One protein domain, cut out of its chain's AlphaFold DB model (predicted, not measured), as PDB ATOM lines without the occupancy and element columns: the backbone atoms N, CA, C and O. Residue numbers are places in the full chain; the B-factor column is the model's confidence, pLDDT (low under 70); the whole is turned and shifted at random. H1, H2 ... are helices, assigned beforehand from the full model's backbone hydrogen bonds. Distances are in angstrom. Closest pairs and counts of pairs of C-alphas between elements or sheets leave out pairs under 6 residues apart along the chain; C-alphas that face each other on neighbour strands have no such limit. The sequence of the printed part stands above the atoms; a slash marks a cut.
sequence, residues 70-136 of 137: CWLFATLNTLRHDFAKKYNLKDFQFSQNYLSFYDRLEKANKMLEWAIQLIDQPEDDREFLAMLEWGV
ATOM      1  N   CYS A  70       5.000   6.307 -41.541       97.69
ATOM      2  CA  CYS A  70       3.947   6.711 -42.484       97.69
ATOM      3  C   CYS A  70       3.551   5.588 -43.452       97.69
ATOM      4  O   CYS A  70       2.363   5.390 -43.680       97.69
ATOM      5  N   TRP A  71       4.521   4.810 -43.944       97.81
ATOM      6  CA  TRP A  71       4.284   3.653 -44.812       97.81
ATOM      7  C   TRP A  71       3.378   2.609 -44.145       97.81
ATOM      8  O   TRP A  71       2.414   2.138 -44.741       97.81
ATOM      9  N   LEU A  72       3.628   2.314 -42.870       97.88
ATOM     10  CA  LEU A  72       2.851   1.356 -42.094       97.88
ATOM     11  C   LEU A  72       1.438   1.874 -41.805       97.88
ATOM     12  O   LEU A  72       0.463   1.136 -41.928       97.88
ATOM     13  N   PHE A  73       1.317   3.154 -41.445       98.00
ATOM     14  CA  PHE A  73       0.021   3.790 -41.211       98.00
ATOM     15  C   PHE A  73      -0.810   3.865 -42.496       98.00
ATOM     16  O   PHE A  73      -1.997   3.560 -42.451       98.00
ATOM     17  N   ALA A  74      -0.208   4.207 -43.637       97.44
ATOM     18  CA  ALA A  74      -0.887   4.239 -44.932       97.44
ATOM     19  C   ALA A  74      -1.423   2.853 -45.321       97.44
ATOM     20  O   ALA A  74      -2.608   2.731 -45.625       97.44
ATOM     21  N   THR A  75      -0.598   1.806 -45.217       97.44
ATOM     22  CA  THR A  75      -1.011   0.422 -45.503       97.44
ATOM     23  C   THR A  75      -2.116  -0.059 -44.566       97.44
ATOM     24  O   THR A  75      -3.087  -0.671 -44.996       97.44
ATOM     25  N   LEU A  76      -2.022   0.223 -43.266       97.62
ATOM     26  CA  LEU A  76      -3.067  -0.193 -42.327       97.62
ATOM     27  C   LEU A  76      -4.345   0.639 -42.466       97.62
ATOM     28  O   LEU A  76      -5.426   0.124 -42.186       97.62
ATOM     29  N   ASN A  77      -4.249   1.886 -42.929       96.56
ATOM     30  CA  ASN A  77      -5.413   2.706 -43.248       96.56
ATOM     31  C   ASN A  77      -6.179   2.157 -44.448       96.56
ATOM     32  O   ASN A  77      -7.395   2.049 -44.361       96.56
ATOM     33  N   THR A  78      -5.513   1.726 -45.519       94.81
ATOM     34  CA  THR A  78      -6.230   1.118 -46.651       94.81
ATOM     35  C   THR A  78      -6.945  -0.167 -46.232       94.81
ATOM     36  O   THR A  78      -8.142  -0.311 -46.470       94.81
ATOM     37  N   LEU A  79      -6.257  -1.061 -45.515       96.00
ATOM     38  CA  LEU A  79      -6.818  -2.349 -45.089       96.00
ATOM     39  C   LEU A  79      -7.954  -2.215 -44.065       96.00
ATOM     40  O   LEU A  79      -8.902  -3.006 -44.075       96.00
ATOM     41  N   ARG A  80      -7.872  -1.245 -43.145       95.44
ATOM     42  CA  ARG A  80      -8.867  -1.128 -42.067       95.44
ATOM     43  C   ARG A  80     -10.230  -0.681 -42.580       95.44
ATOM     44  O   ARG A  80     -11.213  -1.005 -41.927       95.44
ATOM     45  N   HIS A  81     -10.307   0.041 -43.701       92.12
ATOM     46  CA  HIS A  81     -11.580   0.518 -44.251       92.12
ATOM     47  C   HIS A  81     -12.481  -0.652 -44.667       92.12
ATOM     48  O   HIS A  81     -13.621  -0.746 -44.211       92.12
ATOM     49  N   ASP A  82     -11.936  -1.607 -45.423       92.19
ATOM     50  CA  ASP A  82     -12.668  -2.809 -45.832       92.19
ATOM     51  C   ASP A  82     -13.008  -3.708 -44.638       92.19
ATOM     52  O   ASP A  82     -14.122  -4.231 -44.539       92.19
ATOM     53  N   PHE A  83     -12.074  -3.858 -43.692       95.12
ATOM     54  CA  PHE A  83     -12.304  -4.632 -42.471       95.12
ATOM     55  C   PHE A  83     -13.431  -4.027 -41.623       95.12
ATOM     56  O   PHE A  83     -14.358  -4.729 -41.220       95.12
ATOM     57  N   ALA A  84     -13.386  -2.715 -41.392       94.19
ATOM     58  CA  ALA A  84     -14.396  -1.985 -40.636       94.19
ATOM     59  C   ALA A  84     -15.782  -2.120 -41.277       94.19
ATOM     60  O   ALA A  84     -16.745  -2.438 -40.580       94.19
ATOM     61  N   LYS A  85     -15.871  -1.977 -42.606       92.56
ATOM     62  CA  LYS A  85     -17.117  -2.154 -43.362       92.56
ATOM     63  C   LYS A  85     -17.665  -3.575 -43.248       92.56
ATOM     64  O   LYS A  85     -18.853  -3.756 -42.998       92.56
ATOM     65  N   LYS A  86     -16.806  -4.588 -43.393       95.25
ATOM     66  CA  LYS A  86     -17.197  -6.005 -43.325       95.25
ATOM     67  C   LYS A  86     -17.762  -6.400 -41.961       95.25
ATOM     68  O   LYS A  86     -18.700  -7.191 -41.903       95.25
ATOM     69  N   TYR A  87     -17.185  -5.881 -40.879       96.50
ATOM     70  CA  TYR A  87     -17.553  -6.250 -39.509       96.50
ATOM     71  C   TYR A  87     -18.411  -5.198 -38.794       96.50
ATOM     72  O   TYR A  87     -18.665  -5.339 -37.600       96.50
ATOM     73  N   ASN A  88     -18.875  -4.171 -39.513       94.19
ATOM     74  CA  ASN A  88     -19.678  -3.070 -38.978       94.19
ATOM     75  C   ASN A  88     -19.036  -2.407 -37.741       94.19
ATOM     76  O   ASN A  88     -19.689  -2.177 -36.721       94.19
ATOM     77  N   LEU A  89     -17.729  -2.144 -37.817       93.56
ATOM     78  CA  LEU A  89     -16.953  -1.536 -36.737       93.56
ATOM     79  C   LEU A  89     -16.749  -0.050 -37.007       93.56
ATOM     80  O   LEU A  89     -16.223   0.337 -38.050       93.56
ATOM     81  N   LYS A  90     -17.096   0.783 -36.028       90.00
ATOM     82  CA  LYS A  90     -16.810   2.215 -36.068       90.00
ATOM     83  C   LYS A  90     -15.386   2.485 -35.559       90.00
ATOM     84  O   LYS A  90     -14.980   1.907 -34.554       90.00
ATOM     85  N   ASP A  91     -14.638   3.332 -36.267       87.50
ATOM     86  CA  ASP A  91     -13.299   3.830 -35.892       87.50
ATOM     87  C   ASP A  91     -12.251   2.745 -35.581       87.50
ATOM     88  O   ASP A  91     -11.311   2.943 -34.809       87.50
ATOM     89  N   PHE A  92     -12.382   1.584 -36.229       94.75
ATOM     90  CA  PHE A  92     -11.440   0.481 -36.072       94.75
ATOM     91  C   PHE A  92     -10.026   0.859 -36.540       94.75
ATOM     92  O   PHE A  92      -9.840   1.537 -37.559       94.75
ATOM     93  N   GLN A  93      -9.022   0.354 -35.817       96.62
ATOM     94  CA  GLN A  93      -7.609   0.444 -36.170       96.62
ATOM     95  C   GLN A  93      -6.903  -0.887 -35.914       96.62
ATOM     96  O   GLN A  93      -7.097  -1.526 -34.880       96.62
ATOM     97  N   PHE A  94      -6.011  -1.258 -36.829       97.19
ATOM     98  CA  PHE A  94      -5.008  -2.280 -36.559       97.19
ATOM     99  C   PHE A  94      -3.913  -1.732 -35.644       97.19
ATOM    100  O   PHE A  94      -3.602  -0.542 -35.672       97.19
ATOM    101  N   SER A  95      -3.267  -2.613 -34.878       97.75
ATOM    102  CA  SER A  95      -2.111  -2.229 -34.068       97.75
ATOM    103  C   SER A  95      -0.904  -1.937 -34.962       97.75
ATOM    104  O   SER A  95      -0.170  -2.842 -35.364       97.75
ATOM    105  N   GLN A  96      -0.650  -0.657 -35.240       98.12
ATOM    106  CA  GLN A  96       0.557  -0.236 -35.960       98.12
ATOM    107  C   GLN A  96       1.812  -0.526 -35.121       98.12
ATOM    108  O   GLN A  96       2.894  -0.742 -35.655       98.12
ATOM    109  N   ASN A  97       1.683  -0.552 -33.790       97.69
ATOM    110  CA  ASN A  97       2.800  -0.881 -32.910       97.69
ATOM    111  C   ASN A  97       3.204  -2.358 -33.002       97.69
ATOM    112  O   ASN A  97       4.390  -2.657 -32.940       97.69
ATOM    113  N   TYR A  98       2.239  -3.262 -33.194       98.38
ATOM    114  CA  TYR A  98       2.515  -4.687 -33.366       98.38
ATOM    115  C   TYR A  98       3.427  -4.928 -34.573       98.38
ATOM    116  O   TYR A  98       4.506  -5.488 -34.426       98.38
ATOM    117  N   LEU A  99       3.059  -4.415 -35.749       98.06
ATOM    118  CA  LEU A  99       3.896  -4.564 -36.944       98.06
ATOM    119  C   LEU A  99       5.207  -3.778 -36.844       98.06
ATOM    120  O   LEU A  99       6.243  -4.266 -37.278       98.06
ATOM    121  N   SER A 100       5.198  -2.601 -36.213       97.19
ATOM    122  CA  SER A 100       6.424  -1.828 -35.990       97.19
ATOM    123  C   SER A 100       7.429  -2.532 -35.073       97.19
ATOM    124  O   SER A 100       8.621  -2.256 -35.181       97.19
ATOM    125  N   PHE A 101       6.973  -3.386 -34.154       97.75
ATOM    126  CA  PHE A 101       7.856  -4.196 -33.320       97.75
ATOM    127  C   PHE A 101       8.597  -5.230 -34.170       97.75
ATOM    128  O   PHE A 101       9.825  -5.283 -34.129       97.75
ATOM    129  N   TYR A 102       7.861  -5.994 -34.982       98.12
ATOM    130  CA  TYR A 102       8.460  -7.008 -35.849       98.12
ATOM    131  C   TYR A 102       9.319  -6.398 -36.955       98.12
ATOM    132  O   TYR A 102      10.385  -6.928 -37.219       98.12
ATOM    133  N   ASP A 103       8.939  -5.248 -37.521       97.31
ATOM    134  CA  ASP A 103       9.784  -4.518 -38.479       97.31
ATOM    135  C   ASP A 103      11.178  -4.234 -37.900       97.31
ATOM    136  O   ASP A 103      12.192  -4.525 -38.526       97.31
ATOM    137  N   ARG A 104      11.245  -3.737 -36.660       95.69
ATOM    138  CA  ARG A 104      12.524  -3.439 -35.994       95.69
ATOM    139  C   ARG A 104      13.308  -4.702 -35.651       95.69
ATOM    140  O   ARG A 104      14.530  -4.693 -35.764       95.69
ATOM    141  N   LEU A 105      12.620  -5.759 -35.224       97.00
ATOM    142  CA  LEU A 105      13.246  -7.047 -34.929       97.00
ATOM    143  C   LEU A 105      13.874  -7.655 -36.191       97.00
ATOM    144  O   LEU A 105      15.043  -8.030 -36.175       97.00
ATOM    145  N   GLU A 106      13.118  -7.696 -37.286       97.62
ATOM    146  CA  GLU A 106      13.568  -8.253 -38.562       97.62
ATOM    147  C   GLU A 106      14.685  -7.417 -39.184       97.62
ATOM    148  O   GLU A 106      15.667  -7.973 -39.668       97.62
ATOM    149  N   LYS A 107      14.605  -6.082 -39.117       96.25
ATOM    150  CA  LYS A 107      15.688  -5.198 -39.576       96.25
ATOM    151  C   LYS A 107      16.972  -5.388 -38.777       96.25
ATOM    152  O   LYS A 107      18.042  -5.465 -39.370       96.25
ATOM    153  N   ALA A 108      16.879  -5.519 -37.452       95.94
ATOM    154  CA  ALA A 108      18.046  -5.804 -36.621       95.94
ATOM    155  C   ALA A 108      18.682  -7.151 -36.996       95.94
ATOM    156  O   ALA A 108      19.895  -7.227 -37.167       95.94
ATOM    157  N   ASN A 109      17.872  -8.195 -37.199       96.94
ATOM    158  CA  ASN A 109      18.368  -9.481 -37.684       96.94
ATOM    159  C   ASN A 109      19.011  -9.356 -39.077       96.94
ATOM    160  O   ASN A 109      20.110  -9.852 -39.310       96.94
ATOM    161  N   LYS A 110      18.367  -8.628 -39.994       95.88
ATOM    162  CA  LYS A 110      18.870  -8.403 -41.352       95.88
ATOM    163  C   LYS A 110      20.203  -7.656 -41.368       95.88
ATOM    164  O   LYS A 110      21.058  -7.992 -42.184       95.88
ATOM    165  N   MET A 111      20.398  -6.695 -40.467       95.62
ATOM    166  CA  MET A 111      21.683  -6.015 -40.290       95.62
ATOM    167  C   MET A 111      22.789  -7.005 -39.913       95.62
ATOM    168  O   MET A 111      23.872  -6.940 -40.483       95.62
ATOM    169  N   LEU A 112      22.525  -7.933 -38.986       95.75
ATOM    170  CA  LEU A 112      23.512  -8.941 -38.584       95.75
ATOM    171  C   LEU A 112      23.875  -9.872 -39.747       95.75
ATOM    172  O   LEU A 112      25.049 -10.167 -39.951       95.75
ATOM    173  N   GLU A 113      22.891 -10.272 -40.553       97.19
ATOM    174  CA  GLU A 113      23.135 -11.052 -41.772       97.19
ATOM    175  C   GLU A 113      23.993 -10.287 -42.787       97.19
ATOM    176  O   GLU A 113      24.899 -10.859 -43.392       97.19
ATOM    177  N   TRP A 114      23.760  -8.983 -42.961       96.00
ATOM    178  CA  TRP A 114      24.626  -8.151 -43.797       96.00
ATOM    179  C   TRP A 114      26.033  -8.004 -43.224       96.00
ATOM    180  O   TRP A 114      26.994  -8.084 -43.981       96.00
ATOM    181  N   ALA A 115      26.176  -7.864 -41.906       94.69
ATOM    182  CA  ALA A 115      27.485  -7.780 -41.268       94.69
ATOM    183  C   ALA A 115      28.316  -9.044 -41.529       94.69
ATOM    184  O   ALA A 115      29.502  -8.939 -41.817       94.69
ATOM    185  N   ILE A 116      27.693 -10.227 -41.503       97.19
ATOM    186  CA  ILE A 116      28.350 -11.492 -41.863       97.19
ATOM    187  C   ILE A 116      28.750 -11.502 -43.344       97.19
ATOM    188  O   ILE A 116      29.847 -11.936 -43.678       97.19
ATOM    189  N   GLN A 117      27.882 -11.019 -44.235       96.56
ATOM    190  CA  GLN A 117      28.143 -10.995 -45.682       96.56
ATOM    191  C   GLN A 117      29.254 -10.019 -46.083       96.56
ATOM    192  O   GLN A 117      29.947 -10.256 -47.070       96.56
ATOM    193  N   LEU A 118      29.409  -8.926 -45.337       96.00
ATOM    194  CA  LEU A 118      30.313  -7.826 -45.666       96.00
ATOM    195  C   LEU A 118      31.591  -7.819 -44.815       96.00
ATOM    196  O   LEU A 118      32.402  -6.916 -44.972       96.00
ATOM    197  N   ILE A 119      31.795  -8.807 -43.933       95.06
ATOM    198  CA  ILE A 119      32.885  -8.792 -42.943       95.06
ATOM    199  C   ILE A 119      34.289  -8.749 -43.563       95.06
ATOM    200  O   ILE A 119      35.199  -8.181 -42.967       95.06
ATOM    201  N   ASP A 120      34.455  -9.329 -44.753       96.75
ATOM    202  CA  ASP A 120      35.735  -9.384 -45.466       96.75
ATOM    203  C   ASP A 120      35.952  -8.180 -46.403       96.75
ATOM    204  O   ASP A 120      36.972  -8.110 -47.096       96.75
ATOM    205  N   GLN A 121      34.997  -7.243 -46.470       96.50
ATOM    206  CA  GLN A 121      35.153  -6.029 -47.268       96.50
ATOM    207  C   GLN A 121      36.121  -5.044 -46.595       96.50
ATOM    208  O   GLN A 121      36.232  -5.022 -45.367       96.50
ATOM    209  N   PRO A 122      36.821  -4.203 -47.380       97.19
ATOM    210  CA  PRO A 122      37.606  -3.100 -46.838       97.19
ATOM    211  C   PRO A 122      36.775  -2.186 -45.926       97.19
ATOM    212  O   PRO A 122      35.589  -1.969 -46.156       97.19
ATOM    213  N   GLU A 123      37.413  -1.589 -44.921       92.69
ATOM    214  CA  GLU A 123      36.738  -0.698 -43.964       92.69
ATOM    215  C   GLU A 123      36.144   0.563 -44.618       92.69
ATOM    216  O   GLU A 123      35.209   1.160 -44.083       92.69
ATOM    217  N   ASP A 124      36.677   0.973 -45.772       96.50
ATOM    218  CA  ASP A 124      36.195   2.092 -46.581       96.50
ATOM    219  C   ASP A 124      35.238   1.663 -47.706       96.50
ATOM    220  O   ASP A 124      34.847   2.491 -48.537       96.50
ATOM    221  N   ASP A 125      34.821   0.392 -47.724       97.62
ATOM    222  CA  ASP A 125      33.825  -0.084 -48.669       97.62
ATOM    223  C   ASP A 125      32.482   0.625 -48.458       97.62
ATOM    224  O   ASP A 125      31.967   0.792 -47.348       97.62
ATOM    225  N   ARG A 126      31.883   1.043 -49.571       96.38
ATOM    226  CA  ARG A 126      30.654   1.835 -49.561       96.38
ATOM    227  C   ARG A 126      29.472   1.060 -48.981       96.38
ATOM    228  O   ARG A 126      28.632   1.671 -48.320       96.38
ATOM    229  N   GLU A 127      29.352  -0.230 -49.278       95.19
ATOM    230  CA  GLU A 127      28.231  -1.057 -48.825       95.19
ATOM    231  C   GLU A 127      28.378  -1.395 -47.341       95.19
ATOM    232  O   GLU A 127      27.410  -1.263 -46.587       95.19
ATOM    233  N   PHE A 128      29.599  -1.707 -46.900       94.88
ATOM    234  CA  PHE A 128      29.923  -1.888 -45.486       94.88
ATOM    235  C   PHE A 128      29.603  -0.632 -44.658       94.88
ATOM    236  O   PHE A 128      28.875  -0.705 -43.661       94.88
ATOM    237  N   LEU A 129      30.049   0.546 -45.108       95.62
ATOM    238  CA  LEU A 129      29.757   1.821 -44.441       95.62
ATOM    239  C   LEU A 129      28.260   2.157 -44.445       95.62
ATOM    240  O   LEU A 129      27.720   2.586 -43.421       95.62
ATOM    241  N   ALA A 130      27.564   1.924 -45.561       94.88
ATOM    242  CA  ALA A 130      26.123   2.149 -45.643       94.88
ATOM    243  C   ALA A 130      25.344   1.238 -44.681       94.88
ATOM    244  O   ALA A 130      24.389   1.688 -44.045       94.88
ATOM    245  N   MET A 131      25.759  -0.022 -44.534       94.56
ATOM    246  CA  MET A 131      25.156  -0.944 -43.575       94.56
ATOM    247  C   MET A 131      25.349  -0.463 -42.129       94.56
ATOM    248  O   MET A 131      24.403  -0.526 -41.341       94.56
ATOM    249  N   LEU A 132      26.528   0.054 -41.767       92.38
ATOM    250  CA  LEU A 132      26.787   0.581 -40.419       92.38
ATOM    251  C   LEU A 132      25.947   1.824 -40.104       92.38
ATOM    252  O   LEU A 132      25.462   1.969 -38.982       92.38
ATOM    253  N   GLU A 133      25.758   2.710 -41.079       93.25
ATOM    254  CA  GLU A 133      25.010   3.956 -40.890       93.25
ATOM    255  C   GLU A 133      23.483   3.737 -40.885       93.25
ATOM    256  O   GLU A 133      22.767   4.332 -40.073       93.25
ATOM    257  N   TRP A 134      22.975   2.853 -41.751       89.88
ATOM    258  CA  TRP A 134      21.536   2.741 -42.038       89.88
ATOM    259  C   TRP A 134      20.906   1.387 -41.694       89.88
ATOM    260  O   TRP A 134      19.688   1.254 -41.782       89.88
ATOM    261  N   GLY A 135      21.681   0.384 -41.277       80.38
ATOM    262  CA  GLY A 135      21.230  -1.012 -41.222       80.38
ATOM    263  C   GLY A 135      20.057  -1.324 -40.282       80.38
ATOM    264  O   GLY A 135      19.422  -2.362 -40.438       80.38
ATOM    265  N   VAL A 136      19.731  -0.440 -39.331       74.62
ATOM    266  CA  VAL A 136      18.650  -0.646 -38.338       74.62
ATOM    267  C   VAL A 136      17.526   0.400 -38.452       74.62
ATOM    268  O   VAL A 136      16.561   0.352 -37.684       74.62
TER     269      VAL A 136
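AT A GLANCE: This is residues 70 to 136 of the 137 residues of the protein "Aminopeptidase C" of Tetragenococcus muriaticus PMC-11-5 (UniProt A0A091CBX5). A long rod of three helices: H1 and H2 stretch out from a meeting of their first turns, and short H3 folds back over the far end of H2. The link from H1 returns along H1 to reach H2. The printed part has 67 residues, with three named helices in the order H1, H2, H3 and no named strand, all helix; it is extended, radius of gyration of the C-alphas 18.4 A, spans 58 by 16 by 14 A.

IN THESE COORDINATES: Find C-alpha 70 at (3.947, 6.711, -42.484); from there H1 runs 25.3 A to residue 87, with a kink of 31 degrees near residue 79. H2, residues 96 to 118, runs 32.2 A. H3, residues 126 to 134, ends at C-alpha 134 (21.536, 2.741, -42.038).

HOW THE PARTS SIT: Look at Phe 73 and Gln 96: their C-alphas, the closest of hairpin H1 and H2, are 6.6 A apart. H1 touches H2 with residues 72 to 76 alone, at a steep tilt of 42 degrees, opposite ways. H2 touches H3 with residues 111 to 118 alone, a hairpin at a shallow tilt of 28 degrees, opposite ways; the closest C-alphas, Leu 118 and Phe 128, are 6.0 A apart. H1 and H3 are apart. In H2 and H3 every O i to N i+4 pair is within hydrogen-bond range, in H1 12 of 14.

THE WHOLE: The farthest C-alphas, Asn 88 and Pro 122, are 57.8 A apart. The printed part has no cut, both links are short, and no printed residue is under 70 in pLDDT.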